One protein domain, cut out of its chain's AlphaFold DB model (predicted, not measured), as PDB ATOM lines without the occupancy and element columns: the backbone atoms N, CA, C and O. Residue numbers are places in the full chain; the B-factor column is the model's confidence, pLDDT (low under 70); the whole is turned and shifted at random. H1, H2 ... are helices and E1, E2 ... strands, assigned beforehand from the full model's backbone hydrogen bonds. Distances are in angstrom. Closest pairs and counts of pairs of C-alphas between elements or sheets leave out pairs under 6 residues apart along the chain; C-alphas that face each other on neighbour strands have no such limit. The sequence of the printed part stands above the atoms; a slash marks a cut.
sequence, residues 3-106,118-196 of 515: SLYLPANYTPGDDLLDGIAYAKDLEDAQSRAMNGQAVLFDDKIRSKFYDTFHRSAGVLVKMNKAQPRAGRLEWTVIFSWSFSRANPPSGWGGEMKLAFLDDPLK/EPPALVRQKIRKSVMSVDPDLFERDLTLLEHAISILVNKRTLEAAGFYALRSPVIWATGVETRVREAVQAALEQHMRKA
ATOM      1  N   SER A   3     -66.725  23.146 -82.629       90.12
ATOM      2  CA  SER A   3     -67.382  22.222 -81.714       90.12
ATOM      3  C   SER A   3     -68.484  22.956 -80.964       90.12
ATOM      4  O   SER A   3     -68.299  24.094 -80.540       90.12
ATOM      5  N   LEU A   4     -69.620  22.292 -80.805       91.38
ATOM      6  CA  LEU A   4     -70.765  22.765 -80.050       91.38
ATOM      7  C   LEU A   4     -71.071  21.747 -78.961       91.38
ATOM      8  O   LEU A   4     -71.205  20.552 -79.239       91.38
ATOM      9  N   TYR A   5     -71.178  22.227 -77.733       92.62
ATOM     10  CA  TYR A   5     -71.670  21.461 -76.604       92.62
ATOM     11  C   TYR A   5     -73.057  21.969 -76.215       92.62
ATOM     12  O   TYR A   5     -73.214  23.154 -75.922       92.62
ATOM     13  N   LEU A   6     -74.043  21.070 -76.197       92.06
ATOM     14  CA  LEU A   6     -75.355  21.322 -75.610       92.06
ATOM     15  C   LEU A   6     -75.491  20.464 -74.342       92.06
ATOM     16  O   LEU A   6     -75.354  19.236 -74.420       92.06
ATOM     17  N   PRO A   7     -75.734  21.068 -73.170       89.19
ATOM     18  CA  PRO A   7     -75.897  20.330 -71.924       89.19
ATOM     19  C   PRO A   7     -77.184  19.498 -71.924       89.19
ATOM     20  O   PRO A   7     -78.104  19.734 -72.700       89.19
ATOM     21  N   ALA A   8     -77.262  18.494 -71.048       84.12
ATOM     22  CA  ALA A   8     -78.384  17.547 -71.036       84.12
ATOM     23  C   ALA A   8     -79.759  18.185 -70.738       84.12
ATOM     24  O   ALA A   8     -80.786  17.610 -71.090       84.12
ATOM     25  N   ASN A   9     -79.774  19.343 -70.077       84.56
ATOM     26  CA  ASN A   9     -80.962  20.146 -69.778       84.56
ATOM     27  C   ASN A   9     -81.253  21.221 -70.842       84.56
ATOM     28  O   ASN A   9     -82.171  22.018 -70.655       84.56
ATOM     29  N   TYR A  10     -80.476  21.273 -71.927       86.38
ATOM     30  CA  TYR A  10     -80.712  22.212 -73.015       86.38
ATOM     31  C   TYR A  10     -82.047  21.916 -73.698       86.38
ATOM     32  O   TYR A  10     -82.355  20.769 -74.025       86.38
ATOM     33  N   THR A  11     -82.821  22.969 -73.934       82.62
ATOM     34  CA  THR A  11     -84.079  22.916 -74.676       82.62
ATOM     35  C   THR A  11     -83.909  23.716 -75.967       82.62
ATOM     36  O   THR A  11     -83.533  24.886 -75.897       82.62
ATOM     37  N   PRO A  12     -84.117  23.100 -77.146       79.00
ATOM     38  CA  PRO A  12     -84.150  23.833 -78.408       79.00
ATOM     39  C   PRO A  12     -85.214  24.938 -78.357       79.00
ATOM     40  O   PRO A  12     -86.357  24.664 -77.990       79.00
ATOM     41  N   GLY A  13     -84.830  26.174 -78.683       70.56
ATOM     42  CA  GLY A  13     -85.740  27.312 -78.840       70.56
ATOM     43  C   GLY A  13     -86.002  27.642 -80.312       70.56
ATOM     44  O   GLY A  13     -85.318  27.116 -81.192       70.56
ATOM     45  N   ASP A  14     -86.967  28.533 -80.565       61.44
ATOM     46  CA  ASP A  14     -87.357  28.959 -81.921       61.44
ATOM     47  C   ASP A  14     -86.279  29.807 -82.628       61.44
ATOM     48  O   ASP A  14     -86.210  29.814 -83.858       61.44
ATOM     49  N   ASP A  15     -85.412  30.500 -81.876       62.19
ATOM     50  CA  ASP A  15     -84.226  31.169 -82.424       62.19
ATOM     51  C   ASP A  15     -82.981  30.289 -82.225       62.19
ATOM     52  O   ASP A  15     -82.638  29.887 -81.113       62.19
ATOM     53  N   LEU A  16     -82.279  30.005 -83.327       67.88
ATOM     54  CA  LEU A  16     -81.058  29.195 -83.355       67.88
ATOM     55  C   LEU A  16     -79.891  29.824 -82.574       67.88
ATOM     56  O   LEU A  16     -78.905  29.132 -82.322       67.88
ATOM     57  N   LEU A  17     -79.958  31.114 -82.234       65.56
ATOM     58  CA  LEU A  17     -78.878  31.844 -81.560       65.56
ATOM     59  C   LEU A  17     -79.155  32.164 -80.094       65.56
ATOM     60  O   LEU A  17     -78.204  32.252 -79.308       65.56
ATOM     61  N   ASP A  18     -80.420  32.332 -79.718       64.88
ATOM     62  CA  ASP A  18     -80.773  32.744 -78.365       64.88
ATOM     63  C   ASP A  18     -80.399  31.635 -77.371       64.88
ATOM     64  O   ASP A  18     -80.971  30.547 -77.337       64.88
ATOM     65  N   GLY A  19     -79.366  31.901 -76.566       72.31
ATOM     66  CA  GLY A  19     -78.873  30.981 -75.538       72.31
ATOM     67  C   GLY A  19     -77.584  30.223 -75.872       72.31
ATOM     68  O   GLY A  19     -77.140  29.427 -75.042       72.31
ATOM     69  N   ILE A  20     -76.943  30.475 -77.022       85.31
ATOM     70  CA  ILE A  20     -75.633  29.885 -77.351       85.31
ATOM     71  C   ILE A  20     -74.512  30.872 -77.042       85.31
ATOM     72  O   ILE A  20     -74.378  31.919 -77.674       85.31
ATOM     73  N   ALA A  21     -73.650  30.515 -76.095       87.25
ATOM     74  CA  ALA A  21     -72.473  31.305 -75.775       87.25
ATOM     75  C   ALA A  21     -71.279  30.909 -76.650       87.25
ATOM     76  O   ALA A  21     -70.983  29.727 -76.823       87.25
ATOM     77  N   TYR A  22     -70.539  31.898 -77.152       88.88
ATOM     78  CA  TYR A  22     -69.251  31.659 -77.799       88.88
ATOM     79  C   TYR A  22     -68.111  31.794 -76.788       88.88
ATOM     80  O   TYR A  22     -67.960  32.849 -76.171       88.88
ATOM     81  N   ALA A  23     -67.297  30.747 -76.659       88.69
ATOM     82  CA  ALA A  23     -66.132  30.735 -75.782       88.69
ATOM     83  C   ALA A  23     -64.830  30.793 -76.592       88.69
ATOM     84  O   ALA A  23     -64.620  30.026 -77.537       88.69
ATOM     85  N   LYS A  24     -63.937  31.711 -76.205       85.25
ATOM     86  CA  LYS A  24     -62.644  31.941 -76.880       85.25
ATOM     87  C   LYS A  24     -61.507  31.086 -76.324       85.25
ATOM     88  O   LYS A  24     -60.514  30.870 -77.019       85.25
ATOM     89  N   ASP A  25     -61.651  30.599 -75.098       89.75
ATOM     90  CA  ASP A  25     -60.669  29.774 -74.410       89.75
ATOM     91  C   ASP A  25     -61.338  28.631 -73.632       89.75
ATOM     92  O   ASP A  25     -62.564  28.508 -73.569       89.75
ATOM     93  N   LEU A  26     -60.502  27.736 -73.103       89.19
ATOM     94  CA  LEU A  26     -60.953  26.539 -72.402       89.19
ATOM     95  C   LEU A  26     -61.651  26.863 -71.079       89.19
ATOM     96  O   LEU A  26     -62.601  26.170 -70.731       89.19
ATOM     97  N   GLU A  27     -61.174  27.864 -70.344       90.06
ATOM     98  CA  GLU A  27     -61.652  28.159 -68.992       90.06
ATOM     99  C   GLU A  27     -63.061  28.757 -69.046       90.06
ATOM    100  O   GLU A  27     -63.962  28.286 -68.347       90.06
ATOM    101  N   ASP A  28     -63.290  29.687 -69.977       90.88
ATOM    102  CA  ASP A  28     -64.613  30.238 -70.271       90.88
ATOM    103  C   ASP A  28     -65.573  29.144 -70.762       90.88
ATOM    104  O   ASP A  28     -66.690  29.015 -70.257       90.88
ATOM    105  N   ALA A  29     -65.122  28.279 -71.681       89.19
ATOM    106  CA  ALA A  29     -65.945  27.173 -72.163       89.19
ATOM    107  C   ALA A  29     -66.364  26.238 -71.020       89.19
ATOM    108  O   ALA A  29     -67.532  25.855 -70.923       89.19
ATOM    109  N   GLN A  30     -65.419  25.854 -70.154       89.94
ATOM    110  CA  GLN A  30     -65.671  24.949 -69.031       89.94
ATOM    111  C   GLN A  30     -66.611  25.572 -68.005       89.94
ATOM    112  O   GLN A  30     -67.547  24.905 -67.571       89.94
ATOM    113  N   SER A  31     -66.388  26.839 -67.654       89.38
ATOM    114  CA  SER A  31     -67.234  27.579 -66.719       89.38
ATOM    115  C   SER A  31     -68.687  27.617 -67.200       89.38
ATOM    116  O   SER A  31     -69.603  27.206 -66.485       89.38
ATOM    117  N   ARG A  32     -68.909  28.005 -68.459       89.50
ATOM    118  CA  ARG A  32     -70.250  28.080 -69.060       89.50
ATOM    119  C   ARG A  32     -70.943  26.722 -69.129       89.50
ATOM    120  O   ARG A  32     -72.119  26.613 -68.791       89.50
ATOM    121  N   ALA A  33     -70.211  25.678 -69.502       87.50
ATOM    122  CA  ALA A  33     -70.752  24.328 -69.581       87.50
ATOM    123  C   ALA A  33     -71.111  23.734 -68.214       87.50
ATOM    124  O   ALA A  33     -72.151  23.093 -68.088       87.50
ATOM    125  N   MET A  34     -70.300  23.984 -67.181       85.69
ATOM    126  CA  MET A  34     -70.629  23.599 -65.803       85.69
ATOM    127  C   MET A  34     -71.868  24.334 -65.279       85.69
ATOM    128  O   MET A  34     -72.619  23.774 -64.487       85.69
ATOM    129  N   ASN A  35     -72.123  25.546 -65.775       86.88
ATOM    130  CA  ASN A  35     -73.336  26.313 -65.486       86.88
ATOM    131  C   ASN A  35     -74.539  25.910 -66.363       86.88
ATOM    132  O   ASN A  35     -75.563  26.590 -66.345       86.88
ATOM    133  N   GLY A  36     -74.430  24.833 -67.150       85.62
ATOM    134  CA  GLY A  36     -75.525  24.339 -67.986       85.62
ATOM    135  C   GLY A  36     -75.857  25.242 -69.176       85.62
ATOM    136  O   GLY A  36     -76.992  25.226 -69.647       85.62
ATOM    137  N   GLN A  37     -74.897  26.022 -69.678       89.44
ATOM    138  CA  GLN A  37     -75.065  26.824 -70.894       89.44
ATOM    139  C   GLN A  37     -74.627  26.044 -72.139       89.44
ATOM    140  O   GLN A  37     -73.675  25.262 -72.089       89.44
ATOM    141  N   ALA A  38     -75.295  26.280 -73.272       90.75
ATOM    142  CA  ALA A  38     -74.821  25.821 -74.573       90.75
ATOM    143  C   ALA A  38     -73.588  26.629 -74.992       90.75
ATOM    144  O   ALA A  38     -73.586  27.860 -74.898       90.75
ATOM    145  N   VAL A  39     -72.536  25.945 -75.447       91.56
ATOM    146  CA  VAL A  39     -71.241  26.579 -75.729       91.56
ATOM    147  C   VAL A  39     -70.710  26.175 -77.096       91.56
ATOM    148  O   VAL A  39     -70.499  24.993 -77.372       91.56
ATOM    149  N   LEU A  40     -70.426  27.175 -77.927       90.94
ATOM    150  CA  LEU A  40     -69.720  27.049 -79.196       90.94
ATOM    151  C   LEU A  40     -68.248  27.447 -79.015       90.94
ATOM    152  O   LEU A  40     -67.952  28.495 -78.439       90.94
ATOM    153  N   PHE A  41     -67.321  26.628 -79.514       89.69
ATOM    154  CA  PHE A  41     -65.882  26.850 -79.351       89.69
ATOM    155  C   PHE A  41     -65.036  26.231 -80.481       89.69
ATOM    156  O   PHE A  41     -65.487  25.373 -81.247       89.69
ATOM    157  N   ASP A  42     -63.778  26.669 -80.593       85.31
ATOM    158  CA  ASP A  42     -62.813  26.161 -81.583       85.31
ATOM    159  C   ASP A  42     -62.344  24.731 -81.246       85.31
ATOM    160  O   ASP A  42     -62.158  24.361 -80.086       85.31
ATOM    161  N   ASP A  43     -62.083  23.918 -82.271       77.94
ATOM    162  CA  ASP A  43     -61.549  22.560 -82.132       77.94
ATOM    163  C   ASP A  43     -60.278  22.447 -81.268       77.94
ATOM    164  O   ASP A  43     -60.076  21.427 -80.607       77.94
ATOM    165  N   LYS A  44     -59.442  23.493 -81.204       82.12
ATOM    166  CA  LYS A  44     -58.253  23.515 -80.327       82.12
ATOM    167  C   LYS A  44     -58.587  23.305 -78.844       82.12
ATOM    168  O   LYS A  44     -57.731  22.840 -78.091       82.12
ATOM    169  N   ILE A  45     -59.808  23.636 -78.424       83.88
ATOM    170  CA  ILE A  45     -60.274  23.541 -77.035       83.88
ATOM    171  C   ILE A  45     -60.818  22.131 -76.728       83.88
ATOM    172  O   ILE A  45     -60.713  21.651 -75.597       83.88
ATOM    173  N   ARG A  46     -61.322  21.408 -77.738       79.69
ATOM    174  CA  ARG A  46     -62.097  20.167 -77.570       79.69
ATOM    175  C   ARG A  46     -61.388  19.074 -76.779       79.69
ATOM    176  O   ARG A  46     -62.003  18.477 -75.901       79.69
ATOM    177  N   SER A  47     -60.134  18.757 -77.103       73.44
ATOM    178  CA  SER A  47     -59.433  17.623 -76.476       73.44
ATOM    179  C   SER A  47     -59.293  17.793 -74.963       73.44
ATOM    180  O   SER A  47     -59.376  16.810 -74.236       73.44
ATOM    181  N   LYS A  48     -59.161  19.039 -74.495       79.38
ATOM    182  CA  LYS A  48     -59.072  19.400 -73.074       79.38
ATOM    183  C   LYS A  48     -60.441  19.594 -72.410       79.38
ATOM    184  O   LYS A  48     -60.535  19.642 -71.191       79.38
ATOM    185  N   PHE A  49     -61.500  19.700 -73.209       82.50
ATOM    186  CA  PHE A  49     -62.878  19.883 -72.753       82.50
ATOM    187  C   PHE A  49     -63.611  18.554 -72.481       82.50
ATOM    188  O   PHE A  49     -64.670  18.537 -71.857       82.50
ATOM    189  N   TYR A  50     -63.040  17.427 -72.921       79.19
ATOM    190  CA  TYR A  50     -63.651  16.099 -72.804       79.19
ATOM    191  C   TYR A  50     -63.993  15.691 -71.365       79.19
ATOM    192  O   TYR A  50     -65.058  15.115 -71.135       79.19
ATOM    193  N   ASP A  51     -63.139  16.021 -70.395       77.88
ATOM    194  CA  ASP A  51     -63.385  15.698 -68.986       77.88
ATOM    195  C   ASP A  51     -64.612  16.436 -68.439       77.88
ATOM    196  O   ASP A  51     -65.435  15.844 -67.737       77.88
ATOM    197  N   THR A  52     -64.774  17.712 -68.798       80.69
ATOM    198  CA  THR A  52     -65.949  18.512 -68.433       80.69
ATOM    199  C   THR A  52     -67.199  17.953 -69.089       80.69
ATOM    200  O   THR A  52     -68.163  17.676 -68.386       80.69
ATOM    201  N   PHE A  53     -67.147  17.676 -70.396       81.81
ATOM    202  CA  PHE A  53     -68.242  17.057 -71.146       81.81
ATOM    203  C   PHE A  53     -68.751  15.761 -70.493       81.81
ATOM    204  O   PHE A  53     -69.960  15.538 -70.391       81.81
ATOM    205  N   HIS A  54     -67.841  14.908 -70.012       78.88
ATOM    206  CA  HIS A  54     -68.234  13.673 -69.343       78.88
ATOM    207  C   HIS A  54     -68.903  13.907 -67.986       78.88
ATOM    208  O   HIS A  54     -69.856  13.199 -67.658       78.88
ATOM    209  N   ARG A  55     -68.441  14.907 -67.225       78.06
ATOM    210  CA  ARG A  55     -68.986  15.258 -65.904       78.06
ATOM    211  C   ARG A  55     -70.344  15.953 -65.985       78.06
ATOM    212  O   ARG A  55     -71.216  15.638 -65.184       78.06
ATOM    213  N   SER A  56     -70.520  16.874 -66.930       79.69
ATOM    214  CA  SER A  56     -71.732  17.693 -67.045       79.69
ATOM    215  C   SER A  56     -72.847  17.040 -67.866       79.69
ATOM    216  O   SER A  56     -73.984  17.497 -67.794       79.69
ATOM    217  N   ALA A  57     -72.549  15.952 -68.593       84.06
ATOM    218  CA  ALA A  57     -73.474  15.249 -69.488       84.06
ATOM    219  C   ALA A  57     -74.029  16.126 -70.632       84.06
ATOM    220  O   ALA A  57     -73.957  17.347 -70.604       84.06
ATOM    221  N   GLY A  58     -74.586  15.519 -71.677       87.81
ATOM    222  CA  GLY A  58     -75.148  16.240 -72.829       87.81
ATOM    223  C   GLY A  58     -74.578  15.757 -74.154       87.81
ATOM    224  O   GLY A  58     -74.061  14.641 -74.234       87.81
ATOM    225  N   VAL A  59     -74.668  16.594 -75.186       90.56
ATOM    226  CA  VAL A  59     -74.188  16.298 -76.536       90.56
ATOM    227  C   VAL A  59     -73.043  17.220 -76.921       90.56
ATOM    228  O   VAL A  59     -73.093  18.432 -76.746       90.56
ATOM    229  N   LEU A  60     -71.988  16.625 -77.458       91.00
ATOM    230  CA  LEU A  60     -70.866  17.322 -78.061       91.00
ATOM    231  C   LEU A  60     -70.836  16.965 -79.541       91.00
ATOM    232  O   LEU A  60     -70.603  15.807 -79.893       91.00
ATOM    233  N   VAL A  61     -71.036  17.958 -80.403       89.25
ATOM    234  CA  VAL A  61     -70.980  17.820 -81.860       89.25
ATOM    235  C   VAL A  61     -69.792  18.606 -82.385       89.25
ATOM    236  O   VAL A  61     -69.569  19.755 -82.022       89.25
ATOM    237  N   LYS A  62     -69.012  17.985 -83.263       87.69
ATOM    238  CA  LYS A  62     -67.869  18.591 -83.933       87.69
ATOM    239  C   LYS A  62     -68.020  18.489 -85.438       87.69
ATOM    240  O   LYS A  62     -68.204  17.403 -85.987       87.69
ATOM    241  N   MET A  63     -67.752  19.601 -86.106       82.75
ATOM    242  CA  MET A  63     -67.506  19.650 -87.539       82.75
ATOM    243  C   MET A  63     -66.003  19.467 -87.822       82.75
ATOM    244  O   MET A  63     -65.205  20.390 -87.652       82.75
ATOM    245  N   ASN A  64     -65.598  18.255 -88.223       75.19
ATOM    246  CA  ASN A  64     -64.188  17.857 -88.320       75.19
ATOM    247  C   ASN A  64     -63.462  18.336 -89.557       75.19
ATOM    248  O   ASN A  64     -62.279  18.613 -89.478       75.19
ATOM    249  N   LYS A  65     -64.073  18.265 -90.732       72.12
ATOM    250  CA  LYS A  65     -63.349  18.527 -91.976       72.12
ATOM    251  C   LYS A  65     -64.351  18.828 -93.064       72.12
ATOM    252  O   LYS A  65     -65.256  18.024 -93.255       72.12
ATOM    253  N   ALA A  66     -64.144  19.935 -93.762       69.75
ATOM    254  CA  ALA A  66     -64.719  20.192 -95.070       69.75
ATOM    255  C   ALA A  66     -63.593  20.019 -96.094       69.75
ATOM    256  O   ALA A  66     -62.520  20.600 -95.932       69.75
ATOM    257  N   GLN A  67     -63.785  19.163 -97.090       70.56
ATOM    258  CA  GLN A  67     -62.788  18.943 -98.140       70.56
ATOM    259  C   GLN A  67     -63.469  18.733 -99.494       70.56
ATOM    260  O   GLN A  67     -64.516  18.074 -99.527       70.56
ATOM    261  N   PRO A  68     -62.873  19.215-100.595       66.75
ATOM    262  CA  PRO A  68     -63.358  18.893-101.924       66.75
ATOM    263  C   PRO A  68     -63.136  17.399-102.191       66.75
ATOM    264  O   PRO A  68     -62.163  16.793-101.726       66.75
ATOM    265  N   ARG A  69     -64.059  16.773-102.912       65.56
ATOM    266  CA  ARG A  69     -63.946  15.386-103.350       65.56
ATOM    267  C   ARG A  69     -63.058  15.351-104.590       65.56
ATOM    268  O   ARG A  69     -63.328  16.021-105.577       65.56
ATOM    269  N   ALA A  70     -61.992  14.555-104.546       63.06
ATOM    270  CA  ALA A  70     -61.083  14.426-105.681       63.06
ATOM    271  C   ALA A  70     -61.850  14.022-106.957       63.06
ATOM    272  O   ALA A  70     -62.570  13.022-106.955       63.06
ATOM    273  N   GLY A  71     -61.697  14.813-108.022       59.12
ATOM    274  CA  GLY A  71     -62.288  14.547-109.338       59.12
ATOM    275  C   GLY A  71     -63.771  14.907-109.505       59.12
ATOM    276  O   GLY A  71     -64.337  14.557-110.536       59.12
ATOM    277  N   ARG A  72     -64.413  15.580-108.537       61.81
ATOM    278  CA  ARG A  72     -65.793  16.091-108.662       61.81
ATOM    279  C   ARG A  72     -65.925  17.488-108.053       61.81
ATOM    280  O   ARG A  72     -65.220  17.801-107.097       61.81
ATOM    281  N   LEU A  73     -66.861  18.292-108.557       61.22
ATOM    282  CA  LEU A  73     -67.305  19.546-107.929       61.22
ATOM    283  C   LEU A  73     -68.207  19.244-106.711       61.22
ATOM    284  O   LEU A  73     -69.340  19.685-106.627       61.22
ATOM    285  N   GLU A  74     -67.754  18.385-105.801       67.25
ATOM    286  CA  GLU A  74     -68.509  17.992-104.607       67.25
ATOM    287  C   GLU A  74     -67.667  18.312-103.369       67.25
ATOM    288  O   GLU A  74     -66.481  17.975-103.324       67.25
ATOM    289  N   TRP A  75     -68.267  18.881-102.327       66.94
ATOM    290  CA  TRP A  75     -67.638  18.982-101.009       66.94
ATOM    291  C   TRP A  75     -68.088  17.851-100.111       66.94
ATOM    292  O   TRP A  75     -69.209  17.370-100.192       66.94
ATOM    293  N   THR A  76     -67.214  17.434 -99.200       72.19
ATOM    294  CA  THR A  76     -67.579  16.499 -98.140       72.19
ATOM    295  C   THR A  76     -67.319  17.100 -96.777       72.19
ATOM    296  O   THR A  76     -66.214  17.586 -96.523       72.19
ATOM    297  N   VAL A  77     -68.318  17.020 -95.897       73.94
ATOM    298  CA  VAL A  77     -68.221  17.455 -94.501       73.94
ATOM    299  C   VAL A  77     -68.353  16.246 -93.588       73.94
ATOM    300  O   VAL A  77     -69.221  15.396 -93.787       73.94
ATOM    301  N   ILE A  78     -67.466  16.150 -92.597       80.12
ATOM    302  CA  ILE A  78     -67.487  15.085 -91.592       80.12
ATOM    303  C   ILE A  78     -67.911  15.662 -90.245       80.12
ATOM    304  O   ILE A  78     -67.190  16.483 -89.676       80.12
ATOM    305  N   PHE A  79     -69.012  15.157 -89.699       84.31
ATOM    306  CA  PHE A  79     -69.464  15.427 -88.339       84.31
ATOM    307  C   PHE A  79     -69.067  14.270 -87.419       84.31
ATOM    308  O   PHE A  79     -69.251  13.105 -87.764       84.31
ATOM    309  N   SER A  80     -68.515  14.584 -86.249       87.00
ATOM    310  CA  SER A  80     -68.396  13.649 -85.127       87.00
ATOM    311  C   SER A  80     -69.301  14.117 -84.012       87.00
ATOM    312  O   SER A  80     -69.327  15.305 -83.720       87.00
ATOM    313  N   TRP A  81     -69.962  13.195 -83.336       87.56
ATOM    314  CA  TRP A  81     -70.796  13.532 -82.193       87.56
ATOM    315  C   TRP A  81     -70.651  12.492 -81.089       87.56
ATOM    316  O   TRP A  81     -70.305  11.331 -81.336       87.56
ATOM    317  N   SER A  82     -70.870  12.932 -79.857       87.31
ATOM    318  CA  SER A  82     -70.878  12.090 -78.669       87.31
ATOM    319  C   SER A  82     -71.884  12.615 -77.660       87.31
ATOM    320  O   SER A  82     -71.893  13.806 -77.370       87.31
ATOM    321  N   PHE A  83     -72.656  11.707 -77.085       85.94
ATOM    322  CA  PHE A  83     -73.489  11.901 -75.912       85.94
ATOM    323  C   PHE A  83     -72.779  11.344 -74.683       85.94
ATOM    324  O   PHE A  83     -72.145  10.289 -74.767       85.94
ATOM    325  N   SER A  84     -72.894  12.027 -73.547       83.38
ATOM    326  CA  SER A  84     -72.420  11.542 -72.248       83.38
ATOM    327  C   SER A  84     -73.502  11.698 -71.187       83.38
ATOM    328  O   SER A  84     -74.277  12.652 -71.229       83.38
ATOM    329  N   ARG A  85     -73.528  10.780 -70.218       74.19
ATOM    330  CA  ARG A  85     -74.389  10.810 -69.030       74.19
ATOM    331  C   ARG A  85     -73.544  10.764 -67.764       74.19
ATOM    332  O   ARG A  85     -72.571  10.018 -67.700       74.19
ATOM    333  N   ALA A  86     -73.945  11.540 -66.760       63.03
ATOM    334  CA  ALA A  86     -73.193  11.682 -65.520       63.03
ATOM    335  C   ALA A  86     -73.340  10.464 -64.588       63.03
ATOM    336  O   ALA A  86     -72.397  10.159 -63.867       63.03
ATOM    337  N   ASN A  87     -74.478   9.746 -64.608       53.78
ATOM    338  CA  ASN A  87     -74.715   8.582 -63.741       53.78
ATOM    339  C   ASN A  87     -75.808   7.627 -64.278       53.78
ATOM    340  O   ASN A  87     -76.960   8.045 -64.370       53.78
ATOM    341  N   PRO A  88     -75.500   6.344 -64.575       51.69
ATOM    342  CA  PRO A  88     -74.158   5.764 -64.682       51.69
ATOM    343  C   PRO A  88     -73.387   6.355 -65.877       51.69
ATOM    344  O   PRO A  88     -74.022   6.758 -66.862       51.69
ATOM    345  N   PRO A  89     -72.038   6.385 -65.830       57.94
ATOM    346  CA  PRO A  89     -71.219   6.853 -66.942       57.94
ATOM    347  C   PRO A  89     -71.464   5.962 -68.156       57.94
ATOM    348  O   PRO A  89     -71.001   4.827 -68.257       57.94
ATOM    349  N   SER A  90     -72.262   6.492 -69.067       62.25
ATOM    350  CA  SER A  90     -72.679   5.873 -70.313       62.25
ATOM    351  C   SER A  90     -72.707   6.969 -71.365       62.25
ATOM    352  O   SER A  90     -72.884   8.150 -71.065       62.25
ATOM    353  N   GLY A  91     -72.460   6.602 -72.608       70.81
ATOM    354  CA  GLY A  91     -72.374   7.583 -73.672       70.81
ATOM    355  C   GLY A  91     -72.263   6.895 -75.004       70.81
ATOM    356  O   GLY A  91     -71.675   5.821 -75.077       70.81
ATOM    357  N   TRP A  92     -72.830   7.485 -76.044       78.88
ATOM    358  CA  TRP A  92     -72.849   6.930 -77.392       78.88
ATOM    359  C   TRP A  92     -72.513   7.997 -78.411       78.88
ATOM    360  O   TRP A  92     -72.619   9.186 -78.147       78.88
ATOM    361  N   GLY A  93     -71.963   7.581 -79.541       82.19
ATOM    362  CA  GLY A  93     -71.329   8.514 -80.451       82.19
ATOM    363  C   GLY A  93     -71.162   7.938 -81.835       82.19
ATOM    364  O   GLY A  93     -71.270   6.727 -82.051       82.19
ATOM    365  N   GLY A  94     -70.828   8.807 -82.770       82.56
ATOM    366  CA  GLY A  94     -70.706   8.425 -84.159       82.56
ATOM    367  C   GLY A  94     -69.953   9.433 -84.998       82.56
ATOM    368  O   GLY A  94     -69.505  10.489 -84.548       82.56
ATOM    369  N   GLU A  95     -69.790   9.040 -86.249       83.62
ATOM    370  CA  GLU A  95     -69.252   9.843 -87.326       83.62
ATOM    371  C   GLU A  95     -70.187   9.746 -88.523       83.62
ATOM    372  O   GLU A  95     -70.661   8.664 -88.882       83.62
ATOM    373  N   MET A  96     -70.409  10.881 -89.166       79.62
ATOM    374  CA  MET A  96     -71.212  10.985 -90.370       79.62
ATOM    375  C   MET A  96     -70.465  11.826 -91.397       79.62
ATOM    376  O   MET A  96     -69.878  12.853 -91.063       79.62
ATOM    377  N   LYS A  97     -70.476  11.379 -92.651       81.50
ATOM    378  CA  LYS A  97     -69.902  12.085 -93.793       81.50
ATOM    379  C   LYS A  97     -71.004  12.382 -94.799       81.50
ATOM    380  O   LYS A  97     -71.577  11.454 -95.374       81.50
ATOM    381  N   LEU A  98     -71.229  13.664 -95.037       74.00
ATOM    382  CA  LEU A  98     -72.173  14.172 -96.027       74.00
ATOM    383  C   LEU A  98     -71.409  14.701 -97.239       74.00
ATOM    384  O   LEU A  98     -70.331  15.278 -97.072       74.00
ATOM    385  N   ALA A  99     -71.942  14.469 -98.436       70.88
ATOM    386  CA  ALA A  99     -71.516  15.126 -99.663       70.88
ATOM    387  C   ALA A  99     -72.531  16.193-100.065       70.88
ATOM    388  O   ALA A  99     -73.735  15.950-100.051       70.88
ATOM    389  N   PHE A 100     -72.001  17.340-100.453       67.62
ATOM    390  CA  PHE A 100     -72.719  18.490-100.976       67.62
ATOM    391  C   PHE A 100     -72.266  18.667-102.420       67.62
ATOM    392  O   PHE A 100     -71.069  18.550-102.708       67.62
ATOM    393  N   LEU A 101     -73.207  18.907-103.324       59.50
ATOM    394  CA  LEU A 101     -72.883  19.345-104.675       59.50
ATOM    395  C   LEU A 101     -72.425  20.805-104.604       59.50
ATOM    396  O   LEU A 101     -73.013  21.597-103.873       59.50
ATOM    397  N   ASP A 102     -71.367  21.148-105.331       60.12
ATOM    398  CA  ASP A 102     -70.890  22.519-105.476       60.12
ATOM    399  C   ASP A 102     -71.016  22.927-106.946       60.12
ATOM    400  O   ASP A 102     -70.428  22.301-107.825       60.12
ATOM    401  N   ASP A 103     -71.724  24.019-107.217       47.78
ATOM    402  CA  ASP A 103     -71.308  24.926-108.291       47.78
ATOM    403  C   ASP A 103     -71.579  26.397-107.909       47.78
ATOM    404  O   ASP A 103     -72.507  27.030-108.415       47.78
ATOM    405  N   PRO A 104     -70.786  26.981-106.992       45.66
ATOM    406  CA  PRO A 104     -70.901  28.390-106.624       45.66
ATOM    407  C   PRO A 104     -70.232  29.335-107.638       45.66
ATOM    408  O   PRO A 104     -70.338  30.549-107.486       45.66
ATOM    409  N   LEU A 105     -69.545  28.823-108.673       41.75
ATOM    410  CA  LEU A 105     -68.876  29.651-109.689       41.75
ATOM    411  C   LEU A 105     -69.627  29.734-111.025       41.75
ATOM    412  O   LEU A 105     -69.356  30.664-111.783       41.75
ATOM    413  N   LYS A 106     -70.609  28.866-111.309       44.66
ATOM    414  CA  LYS A 106     -71.547  29.098-112.428       44.66
ATOM    415  C   LYS A 106     -72.661  30.098-112.127       44.66
ATOM    416  O   LYS A 106     -73.192  30.680-113.067       44.66
ATOM    417  N   GLU A 118     -81.662  20.530-103.628       52.72
ATOM    418  CA  GLU A 118     -81.193  19.138-103.576       52.72
ATOM    419  C   GLU A 118     -80.544  18.826-102.215       52.72
ATOM    420  O   GLU A 118     -79.492  19.381-101.879       52.72
ATOM    421  N   PRO A 119     -81.131  17.913-101.413       58.50
ATOM    422  CA  PRO A 119     -80.622  17.613-100.087       58.50
ATOM    423  C   PRO A 119     -79.259  16.911-100.179       58.50
ATOM    424  O   PRO A 119     -79.038  16.084-101.072       58.50
ATOM    425  N   PRO A 120     -78.348  17.154 -99.222       67.56
ATOM    426  CA  PRO A 120     -77.031  16.533 -99.222       67.56
ATOM    427  C   PRO A 120     -77.117  15.005 -99.195       67.56
ATOM    428  O   PRO A 120     -77.964  14.407 -98.524       67.56
ATOM    429  N   ALA A 121     -76.184  14.354 -99.888       69.81
ATOM    430  CA  ALA A 121     -76.113  12.902 -99.954       69.81
ATOM    431  C   ALA A 121     -75.319  12.338 -98.768       69.81
ATOM    432  O   ALA A 121     -74.168  12.718 -98.520       69.81
ATOM    433  N   LEU A 122     -75.894  11.370 -98.052       72.81
ATOM    434  CA  LEU A 122     -75.166  10.608 -97.041       72.81
ATOM    435  C   LEU A 122     -74.158   9.668 -97.717       72.81
ATOM    436  O   LEU A 122     -74.530   8.698 -98.367       72.81
ATOM    437  N   VAL A 123     -72.863   9.933 -97.533       74.12
ATOM    438  CA  VAL A 123     -71.785   9.137 -98.151       74.12
ATOM    439  C   VAL A 123     -71.290   8.038 -97.228       74.12
ATOM    440  O   VAL A 123     -70.865   6.975 -97.679       74.12
ATOM    441  N   ARG A 124     -71.250   8.309 -95.923       74.25
ATOM    442  CA  ARG A 124     -70.777   7.339 -94.938       74.25
ATOM    443  C   ARG A 124     -71.353   7.636 -93.570       74.25
ATOM    444  O   ARG A 124     -71.368   8.782 -93.134       74.25
ATOM    445  N   GLN A 125     -71.673   6.572 -92.854       75.25
ATOM    446  CA  GLN A 125     -72.042   6.624 -91.453       75.25
ATOM    447  C   GLN A 125     -71.275   5.553 -90.679       75.25
ATOM    448  O   GLN A 125     -71.042   4.448 -91.175       75.25
ATOM    449  N   LYS A 126     -70.845   5.889 -89.465       75.69
ATOM    450  CA  LYS A 126     -70.235   4.951 -88.525       75.69
ATOM    451  C   LYS A 126     -70.712   5.275 -87.118       75.69
ATOM    452  O   LYS A 126     -70.372   6.327 -86.587       75.69
ATOM    453  N   ILE A 127     -71.429   4.352 -86.489       69.19
ATOM    454  CA  ILE A 127     -71.832   4.480 -85.085       69.19
ATOM    455  C   ILE A 127     -70.879   3.657 -84.202       69.19
ATOM    456  O   ILE A 127     -70.424   2.580 -84.595       69.19
ATOM    457  N   ARG A 128     -70.491   4.188 -83.036       70.56
ATOM    458  CA  ARG A 128     -69.585   3.529 -82.078       70.56
ATOM    459  C   ARG A 128     -70.382   2.712 -81.043       70.56
ATOM    460  O   ARG A 128     -71.509   3.044 -80.706       70.56
ATOM    461  N   LYS A 129     -69.766   1.625 -80.555       51.69
ATOM    462  CA  LYS A 129     -70.351   0.409 -79.929       51.69
ATOM    463  C   LYS A 129     -71.259   0.555 -78.687       51.69
ATOM    464  O   LYS A 129     -71.743  -0.462 -78.207       51.69
ATOM    465  N   SER A 130     -71.510   1.746 -78.155       54.66
ATOM    466  CA  SER A 130     -72.267   1.944 -76.904       54.66
ATOM    467  C   SER A 130     -73.763   2.243 -77.080       54.66
ATOM    468  O   SER A 130     -74.475   2.428 -76.093       54.66
ATOM    469  N   VAL A 131     -74.262   2.187 -78.319       49.62
ATOM    470  CA  VAL A 131     -75.697   2.276 -78.669       49.62
ATOM    471  C   VAL A 131     -76.559   1.264 -77.904       49.62
ATOM    472  O   VAL A 131     -77.711   1.542 -77.609       49.62
ATOM    473  N   MET A 132     -75.998   0.115 -77.508       45.41
ATOM    474  CA  MET A 132     -76.713  -0.937 -76.764       45.41
ATOM    475  C   MET A 132     -77.212  -0.517 -75.367       45.41
ATOM    476  O   MET A 132     -77.888  -1.300 -74.711       45.41
ATOM    477  N   SER A 133     -76.849   0.679 -74.896       53.03
ATOM    478  CA  SER A 133     -77.292   1.249 -73.615       53.03
ATOM    479  C   SER A 133     -78.247   2.436 -73.771       53.03
ATOM    480  O   SER A 133     -78.583   3.084 -72.783       53.03
ATOM    481  N   VAL A 134     -78.649   2.753 -75.007       60.78
ATOM    482  CA  VAL A 134     -79.513   3.900 -75.280       60.78
ATOM    483  C   VAL A 134     -80.954   3.508 -74.997       60.78
ATOM    484  O   VAL A 134     -81.535   2.669 -75.677       60.78
ATOM    485  N   ASP A 135     -81.492   4.115 -73.951       66.00
ATOM    486  CA  ASP A 135     -82.908   4.083 -73.606       66.00
ATOM    487  C   ASP A 135     -83.749   4.648 -74.774       66.00
ATOM    488  O   ASP A 135     -83.488   5.790 -75.176       66.00
ATOM    489  N   PRO A 136     -84.716   3.885 -75.328       66.38
ATOM    490  CA  PRO A 136     -85.580   4.336 -76.420       66.38
ATOM    491  C   PRO A 136     -86.287   5.663 -76.129       66.38
ATOM    492  O   PRO A 136     -86.380   6.505 -77.020       66.38
ATOM    493  N   ASP A 137     -86.695   5.890 -74.879       67.88
ATOM    494  CA  ASP A 137     -87.422   7.103 -74.482       67.88
ATOM    495  C   ASP A 137     -86.515   8.343 -74.501       67.88
ATOM    496  O   ASP A 137     -86.965   9.480 -74.646       67.88
ATOM    497  N   LEU A 138     -85.202   8.135 -74.387       74.00
ATOM    498  CA  LEU A 138     -84.197   9.195 -74.421       74.00
ATOM    499  C   LEU A 138     -83.558   9.348 -75.804       74.00
ATOM    500  O   LEU A 138     -82.920  10.367 -76.062       74.00
ATOM    501  N   PHE A 139     -83.740   8.372 -76.691       74.38
ATOM    502  CA  PHE A 139     -83.182   8.386 -78.036       74.38
ATOM    503  C   PHE A 139     -83.757   9.520 -78.884       74.38
ATOM    504  O   PHE A 139     -82.990  10.261 -79.489       74.38
ATOM    505  N   GLU A 140     -85.079   9.707 -78.879       78.00
ATOM    506  CA  GLU A 140     -85.720  10.789 -79.641       78.00
ATOM    507  C   GLU A 140     -85.285  12.174 -79.161       78.00
ATOM    508  O   GLU A 140     -85.022  13.080 -79.957       78.00
ATOM    509  N   ARG A 141     -85.123  12.330 -77.845       81.38
ATOM    510  CA  ARG A 141     -84.589  13.560 -77.265       81.38
ATOM    511  C   ARG A 141     -83.145  13.797 -77.706       81.38
ATOM    512  O   ARG A 141     -82.807  14.900 -78.127       81.38
ATOM    513  N   ASP A 142     -82.300  12.773 -77.615       82.69
ATOM    514  CA  ASP A 142     -80.895  12.855 -78.011       82.69
ATOM    515  C   ASP A 142     -80.774  13.161 -79.524       82.69
ATOM    516  O   ASP A 142     -80.004  14.039 -79.909       82.69
ATOM    517  N   LEU A 143     -81.582  12.528 -80.384       79.88
ATOM    518  CA  LEU A 143     -81.645  12.824 -81.824       79.88
ATOM    519  C   LEU A 143     -82.041  14.271 -82.107       79.88
ATOM    520  O   LEU A 143     -81.370  14.946 -82.886       79.88
ATOM    521  N   THR A 144     -83.074  14.764 -81.429       83.19
ATOM    522  CA  THR A 144     -83.538  16.149 -81.575       83.19
ATOM    523  C   THR A 144     -82.437  17.142 -81.187       83.19
ATOM    524  O   THR A 144     -82.209  18.130 -81.881       83.19
ATOM    525  N   LEU A 145     -81.676  16.853 -80.125       85.38
ATOM    526  CA  LEU A 145     -80.517  17.661 -79.734       85.38
ATOM    527  C   LEU A 145     -79.376  17.599 -80.760       85.38
ATOM    528  O   LEU A 145     -78.717  18.611 -80.995       85.38
ATOM    529  N   LEU A 146     -79.120  16.435 -81.367       86.19
ATOM    530  CA  LEU A 146     -78.111  16.289 -82.422       86.19
ATOM    531  C   LEU A 146     -78.488  17.082 -83.676       86.19
ATOM    532  O   LEU A 146     -77.629  17.752 -84.246       86.19
ATOM    533  N   GLU A 147     -79.747  17.008 -84.097       83.00
ATOM    534  CA  GLU A 147     -80.275  17.758 -85.240       83.00
ATOM    535  C   GLU A 147     -80.145  19.251 -85.024       83.00
ATOM    536  O   GLU A 147     -79.531  19.934 -85.844       83.00
ATOM    537  N   HIS A 148     -80.603  19.728 -83.869       85.00
ATOM    538  CA  HIS A 148     -80.488  21.131 -83.499       85.00
ATOM    539  C   HIS A 148     -79.028  21.591 -83.460       85.00
ATOM    540  O   HIS A 148     -78.670  22.613 -84.042       85.00
ATOM    541  N   ALA A 149     -78.139  20.797 -82.854       86.75
ATOM    542  CA  ALA A 149     -76.709  21.093 -82.813       86.75
ATOM    543  C   ALA A 149     -76.081  21.194 -84.212       86.75
ATOM    544  O   ALA A 149     -75.218  22.042 -84.453       86.75
ATOM    545  N   ILE A 150     -76.492  20.330 -85.141       81.75
ATOM    546  CA  ILE A 150     -76.027  20.391 -86.525       81.75
ATOM    547  C   ILE A 150     -76.617  21.615 -87.226       81.75
ATOM    548  O   ILE A 150     -75.849  22.325 -87.869       81.75
ATOM    549  N   SER A 151     -77.907  21.911 -87.039       79.75
ATOM    550  CA  SER A 151     -78.579  23.106 -87.571       79.75
ATOM    551  C   SER A 151     -77.831  24.384 -87.177       79.75
ATOM    552  O   SER A 151     -77.464  25.195 -88.027       79.75
ATOM    553  N   ILE A 152     -77.446  24.496 -85.904       81.69
ATOM    554  CA  ILE A 152     -76.612  25.586 -85.377       81.69
ATOM    555  C   ILE A 152     -75.246  25.642 -86.078       81.69
ATOM    556  O   ILE A 152     -74.800  26.714 -86.485       81.69
ATOM    557  N   LEU A 153     -74.561  24.503 -86.216       80.56
ATOM    558  CA  LEU A 153     -73.216  24.431 -86.802       80.56
ATOM    559  C   LEU A 153     -73.186  24.701 -88.314       80.56
ATOM    560  O   LEU A 153     -72.117  25.023 -88.841       80.56
ATOM    561  N   VAL A 154     -74.320  24.561 -89.006       75.06
ATOM    562  CA  VAL A 154     -74.456  24.882 -90.435       75.06
ATOM    563  C   VAL A 154     -75.110  26.244 -90.685       75.06
ATOM    564  O   VAL A 154     -75.023  26.766 -91.797       75.06
ATOM    565  N   ASN A 155     -75.708  26.860 -89.661       76.44
ATOM    566  CA  ASN A 155     -76.364  28.155 -89.779       76.44
ATOM    567  C   ASN A 155     -75.357  29.278 -90.073       76.44
ATOM    568  O   ASN A 155     -74.409  29.530 -89.323       76.44
ATOM    569  N   LYS A 156     -75.615  30.016 -91.156       70.00
ATOM    570  CA  LYS A 156     -74.777  31.134 -91.601       70.00
ATOM    571  C   LYS A 156     -74.577  32.203 -90.527       70.00
ATOM    572  O   LYS A 156     -73.443  32.615 -90.300       70.00
ATOM    573  N   ARG A 157     -75.659  32.648 -89.882       71.88
ATOM    574  CA  ARG A 157     -75.619  33.720 -88.876       71.88
ATOM    575  C   ARG A 157     -74.804  33.286 -87.663       71.88
ATOM    576  O   ARG A 157     -74.003  34.073 -87.175       71.88
ATOM    577  N   THR A 158     -74.939  32.032 -87.234       73.06
ATOM    578  CA  THR A 158     -74.133  31.457 -86.146       73.06
ATOM    579  C   THR A 158     -72.650  31.448 -86.468       73.06
ATOM    580  O   THR A 158     -71.832  31.870 -85.651       73.06
ATOM    581  N   LEU A 159     -72.289  31.009 -87.673       71.31
ATOM    582  CA  LEU A 159     -70.899  31.005 -88.114       71.31
ATOM    583  C   LEU A 159     -70.330  32.428 -88.180       71.31
ATOM    584  O   LEU A 159     -69.252  32.677 -87.642       71.31
ATOM    585  N   GLU A 160     -71.069  33.371 -88.766       73.31
ATOM    586  CA  GLU A 160     -70.654  34.773 -88.876       73.31
ATOM    587  C   GLU A 160     -70.507  35.443 -87.502       73.31
ATOM    588  O   GLU A 160     -69.482  36.080 -87.247       73.31
ATOM    589  N   ALA A 161     -71.466  35.248 -86.592       72.62
ATOM    590  CA  ALA A 161     -71.424  35.782 -85.228       72.62
ATOM    591  C   ALA A 161     -70.223  35.252 -84.427       72.62
ATOM    592  O   ALA A 161     -69.627  35.976 -83.632       72.62
ATOM    593  N   ALA A 162     -69.820  34.007 -84.682       69.12
ATOM    594  CA  ALA A 162     -68.635  33.401 -84.084       69.12
ATOM    595  C   ALA A 162     -67.316  33.787 -84.795       69.12
ATOM    596  O   ALA A 162     -66.249  33.296 -84.426       69.12
ATOM    597  N   GLY A 163     -67.359  34.671 -85.800       69.12
ATOM    598  CA  GLY A 163     -66.182  35.153 -86.531       69.12
ATOM    599  C   GLY A 163     -65.701  34.225 -87.652       69.12
ATOM    600  O   GLY A 163     -64.579  34.371 -88.140       69.12
ATOM    601  N   PHE A 164     -66.530  33.271 -88.083       68.38
ATOM    602  CA  PHE A 164     -66.241  32.369 -89.196       68.38
ATOM    603  C   PHE A 164     -66.849  32.932 -90.484       68.38
ATOM    604  O   PHE A 164     -68.060  32.938 -90.680       68.38
ATOM    605  N   TYR A 165     -65.992  33.416 -91.386       59.09
ATOM    606  CA  TYR A 165     -66.442  34.061 -92.621       59.09
ATOM    607  C   TYR A 165     -67.109  33.086 -93.603       59.09
ATOM    608  O   TYR A 165     -66.497  32.128 -94.083       59.09
ATOM    609  N   ALA A 166     -68.352  33.415 -93.961       49.59
ATOM    610  CA  ALA A 166     -69.249  32.626 -94.796       49.59
ATOM    611  C   ALA A 166     -68.761  32.361 -96.230       49.59
ATOM    612  O   ALA A 166     -69.009  31.296 -96.785       49.59
ATOM    613  N   LEU A 167     -68.014  33.295 -96.826       47.09
ATOM    614  CA  LEU A 167     -67.592  33.243 -98.236       47.09
ATOM    615  C   LEU A 167     -66.659  32.069 -98.594       47.09
ATOM    616  O   LEU A 167     -66.370  31.860 -99.767       47.09
ATOM    617  N   ARG A 168     -66.151  31.320 -97.607       49.72
ATOM    618  CA  ARG A 168     -65.220  30.194 -97.815       49.72
ATOM    619  C   ARG A 168     -65.713  28.868 -97.233       49.72
ATOM    620  O   ARG A 168     -64.974  27.886 -97.277       49.72
ATOM    621  N   SER A 169     -66.913  28.838 -96.650       49.53
ATOM    622  CA  SER A 169     -67.442  27.643 -95.994       49.53
ATOM    623  C   SER A 169     -68.475  26.953 -96.896       49.53
ATOM    624  O   SER A 169     -69.566  27.493 -97.068       49.53
ATOM    625  N   PRO A 170     -68.199  25.742 -97.415       52.66
ATOM    626  CA  PRO A 170     -69.142  24.976 -98.246       52.66
ATOM    627  C   PRO A 170     -70.381  24.481 -97.471       52.66
ATOM    628  O   PRO A 170     -71.216  23.764 -98.003       52.66
ATOM    629  N   VAL A 171     -70.485  24.821 -96.185       52.72
ATOM    630  CA  VAL A 171     -71.454  24.273 -95.225       52.72
ATOM    631  C   VAL A 171     -72.763  25.073 -95.192       52.72
ATOM    632  O   VAL A 171     -73.787  24.566 -94.756       52.72
ATOM    633  N   ILE A 172     -72.744  26.314 -95.679       54.31
ATOM    634  CA  ILE A 172     -73.809  27.317 -95.487       54.31
ATOM    635  C   ILE A 172     -75.081  27.056 -96.323       54.31
ATOM    636  O   ILE A 172     -76.042  27.816 -96.256       54.31
ATOM    637  N   TRP A 173     -75.116  25.969 -97.089       55.28
ATOM    638  CA  TRP A 173     -76.048  25.802 -98.207       55.28
ATOM    639  C   TRP A 173     -77.035  24.643 -98.067       55.28
ATOM    640  O   TRP A 173     -77.642  24.259 -99.056       55.28
ATOM    641  N   ALA A 174     -77.194  24.048 -96.886       55.06
ATOM    642  CA  ALA A 174     -77.782  22.715 -96.821       55.06
ATOM    643  C   ALA A 174     -79.062  22.628 -95.987       55.06
ATOM    644  O   ALA A 174     -79.042  22.299 -94.799       55.06
ATOM    645  N   THR A 175     -80.190  22.855 -96.654       57.12
ATOM    646  CA  THR A 175     -81.504  22.372 -96.220       57.12
ATOM    647  C   THR A 175     -81.491  20.833 -96.140       57.12
ATOM    648  O   THR A 175     -80.815  20.144 -96.906       57.12
ATOM    649  N   GLY A 176     -82.180  20.254 -95.151       63.25
ATOM    650  CA  GLY A 176     -82.372  18.797 -95.048       63.25
ATOM    651  C   GLY A 176     -81.200  17.968 -94.493       63.25
ATOM    652  O   GLY A 176     -81.317  16.744 -94.417       63.25
ATOM    653  N   VAL A 177     -80.090  18.588 -94.058       67.25
ATOM    654  CA  VAL A 177     -78.987  17.889 -93.351       67.25
ATOM    655  C   VAL A 177     -79.515  17.111 -92.145       67.25
ATOM    656  O   VAL A 177     -79.159  15.952 -91.944       67.25
ATOM    657  N   GLU A 178     -80.367  17.766 -91.365       70.00
ATOM    658  CA  GLU A 178     -80.951  17.295 -90.108       70.00
ATOM    659  C   GLU A 178     -81.764  16.015 -90.339       70.00
ATOM    660  O   GLU A 178     -81.494  14.974 -89.740       70.00
ATOM    661  N   THR A 179     -82.671  16.052 -91.319       71.44
ATOM    662  CA  THR A 179     -83.519  14.923 -91.719       71.44
ATOM    663  C   THR A 179     -82.690  13.722 -92.170       71.44
ATOM    664  O   THR A 179     -82.952  12.595 -91.759       71.44
ATOM    665  N   ARG A 180     -81.626  13.948 -92.953       72.75
ATOM    666  CA  ARG A 180     -80.722  12.872 -93.389       72.75
ATOM    667  C   ARG A 180     -79.951  12.250 -92.232       72.75
ATOM    668  O   ARG A 180     -79.694  11.047 -92.260       72.75
ATOM    669  N   VAL A 181     -79.575  13.039 -91.223       71.44
ATOM    670  CA  VAL A 181     -78.951  12.515 -89.998       71.44
ATOM    671  C   VAL A 181     -79.936  11.618 -89.263       71.44
ATOM    672  O   VAL A 181     -79.566  10.499 -88.906       71.44
ATOM    673  N   ARG A 182     -81.178  12.085 -89.087       75.06
ATOM    674  CA  ARG A 182     -82.254  11.338 -88.427       75.06
ATOM    675  C   ARG A 182     -82.457   9.974 -89.073       75.06
ATOM    676  O   ARG A 182     -82.280   8.949 -88.415       75.06
ATOM    677  N   GLU A 183     -82.723   9.969 -90.381       79.44
ATOM    678  CA  GLU A 183     -82.944   8.760 -91.185       79.44
ATOM    679  C   GLU A 183     -81.775   7.777 -91.054       79.44
ATOM    680  O   GLU A 183     -81.964   6.581 -90.825       79.44
ATOM    681  N   ALA A 184     -80.546   8.284 -91.159       71.12
ATOM    682  CA  ALA A 184     -79.340   7.477 -91.079       71.12
ATOM    683  C   ALA A 184     -79.168   6.831 -89.698       71.12
ATOM    684  O   ALA A 184     -78.863   5.640 -89.579       71.12
ATOM    685  N   VAL A 185     -79.312   7.615 -88.626       70.88
ATOM    686  CA  VAL A 185     -79.136   7.119 -87.254       70.88
ATOM    687  C   VAL A 185     -80.233   6.114 -86.906       70.88
ATOM    688  O   VAL A 185     -79.913   5.062 -86.349       70.88
ATOM    689  N   GLN A 186     -81.474   6.366 -87.324       75.81
ATOM    690  CA  GLN A 186     -82.597   5.446 -87.151       75.81
ATOM    691  C   GLN A 186     -82.389   4.122 -87.905       75.81
ATOM    692  O   GLN A 186     -82.465   3.054 -87.298       75.81
ATOM    693  N   ALA A 187     -82.017   4.160 -89.188       75.94
ATOM    694  CA  ALA A 187     -81.778   2.948 -89.982       75.94
ATOM    695  C   ALA A 187     -80.645   2.075 -89.408       75.94
ATOM    696  O   ALA A 187     -80.734   0.843 -89.367       75.94
ATOM    697  N   ALA A 188     -79.570   2.703 -88.931       67.06
ATOM    698  CA  ALA A 188     -78.472   1.992 -88.288       67.06
ATOM    699  C   ALA A 188     -78.891   1.372 -86.942       67.06
ATOM    700  O   ALA A 188     -78.457   0.260 -86.625       67.06
ATOM    701  N   LEU A 189     -79.745   2.052 -86.169       66.94
ATOM    702  CA  LEU A 189     -80.315   1.519 -84.932       66.94
ATOM    703  C   LEU A 189     -81.159   0.273 -85.215       66.94
ATOM    704  O   LEU A 189     -80.916  -0.767 -84.609       66.94
ATOM    705  N   GLU A 190     -82.073   0.340 -86.185       73.31
ATOM    706  CA  GLU A 190     -82.908  -0.798 -86.581       73.31
ATOM    707  C   GLU A 190     -82.063  -2.003 -87.002       73.31
ATOM    708  O   GLU A 190     -82.312  -3.133 -86.577       73.31
ATOM    709  N   GLN A 191     -81.013  -1.779 -87.799       70.75
ATOM    710  CA  GLN A 191     -80.093  -2.843 -88.192       70.75
ATOM    711  C   GLN A 191     -79.381  -3.459 -86.977       70.75
ATOM    712  O   GLN A 191     -79.153  -4.673 -86.934       70.75
ATOM    713  N   HIS A 192     -79.006  -2.640 -85.996       64.38
ATOM    714  CA  HIS A 192     -78.372  -3.103 -84.767       64.38
ATOM    715  C   HIS A 192     -79.336  -3.864 -83.853       64.38
ATOM    716  O   HIS A 192     -78.942  -4.913 -83.344       64.38
ATOM    717  N   MET A 193     -80.572  -3.389 -83.687       66.75
ATOM    718  CA  MET A 193     -81.621  -4.072 -82.926       66.75
ATOM    719  C   MET A 193     -81.933  -5.433 -83.540       66.75
ATOM    720  O   MET A 193     -81.831  -6.436 -82.847       66.75
ATOM    721  N   ARG A 194     -82.134  -5.503 -84.864       73.50
ATOM    722  CA  ARG A 194     -82.334  -6.781 -85.569       73.50
ATOM    723  C   ARG A 194     -81.189  -7.761 -85.316       73.50
ATOM    724  O   ARG A 194     -81.434  -8.915 -84.999       73.50
ATOM    725  N   LYS A 195     -79.931  -7.306 -85.386       70.75
ATOM    726  CA  LYS A 195     -78.764  -8.155 -85.076       70.75
ATOM    727  C   LYS A 195     -78.724  -8.599 -83.612       70.75
ATOM    728  O   LYS A 195     -78.284  -9.712 -83.335       70.75
ATOM    729  N   ALA A 196     -79.124  -7.736 -82.679       67.94
ATOM    730  CA  ALA A 196     -79.198  -8.075 -81.262       67.94
ATOM    731  C   ALA A 196     -80.302  -9.108 -80.995       67.94
ATOM    732  O   ALA A 196     -80.045 -10.077 -80.284       67.94
TER     733      ALA A 196
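AT A GLANCE: This is residues 3 to 106 and 118 to 196 of the 515 residues of an uncharacterized protein of Thioclava sp. ES.032 (UniProt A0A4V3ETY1). A twisted sheet of seven strands lies between two layers of helices: H4 and H6 run slantwise over one face, while H1 and H2 cover the E3, E1 and E4 part of the other, away from E6 and E7. H3 and H5 are short helices that only graze the sheet. The 183 printed residues hold six named helices and seven named strands, in the order E1 E2 H1 E3 H2 E4 E5 E6 E7 H3 H4 H5 H6, of mixed class. The mixed sheet runs E2 E3 E1 E4 E5 E6 E7. The whole is compact, with a radius of gyration of the C-alphas of 16.3 A, and spans 53 by 44 by 30 A.

HOW THE PARTS SIT: E1, residues 3 to 7, is an inner strand. E2, residues 20 to 23, is an edge strand parallel to E3, residues 38 to 42, with N 21 and O 38 2.9 A apart. E3 is antiparallel to E1, with N 5 and O 39 2.9 A apart. H1, residues 26 to 34, lies over E3 at a height over the sheet of 8.3 A; E2, H1 and E3 form a strand-helix-strand unit, two parallel neighbours with a helix between, its crossover right-handed. H2, residues 43 to 56, is on the same face as H1, over E1 and E4, residues 58 to 68; E3, H2 and E4 form a split strand-helix-strand unit, two strands that run the same way with E1 between them in the sheet, its crossover right-handed. H1 and H2 touch, closest at the C-alphas of Leu 26 and Ile 45, 5.6 A. E1 and E4 are antiparallel, with N 4 and O 61 2.8 A apart. E4, E5, residues 74 to 86, and E6, residues 93 to 101, form a meander of two hairpins, each strand antiparallel to the one before; N 62 and O 80 are 2.7 A apart, N 79 and O 96 2.8 A. E7, residues 121 to 127, is the other edge strand, antiparallel to E6, with N 97 and O 124 2.8 A apart. H3, residues 129 to 133, only grazes the sheet, as does H5, residues 156 to 161. H4, residues 136 to 154, is on the opposite face from H1. H6, residues 177 to 196, is on the same face as H4, over E6 and E7. H4 and H6 touch at a shallow tilt of 32 degrees, opposite ways, closest at the C-alphas of Glu 147 and Glu 178, 4.9 A. Every O i to N i+4 pair is within hydrogen-bond range in H1, H5 and H6, against 6 of 10 in H2, 13 of 15 in H4 and 0 of 1 in H3, where 1 of 2 O i to N i+3 pairs is.

IN THESE COORDINATES: E1 begins at C-alpha 3, (-67.382, 22.222, -81.714). E5 measures 39.9 A, E4 31.5 A, H4 27.2 A and H6 28.6 A, which ends at C-alpha 196, (-79.198, -8.075, -81.262).

THE WHOLE: Residues 107 to 117 are not printed, a gap of 16.5 A between C-alphas 106 and 118. The links E1 to E2 and H5 to H6 are long. Mean pLDDT of the printed part is 73.9; 61 residues are under 70, among them 162 to 177.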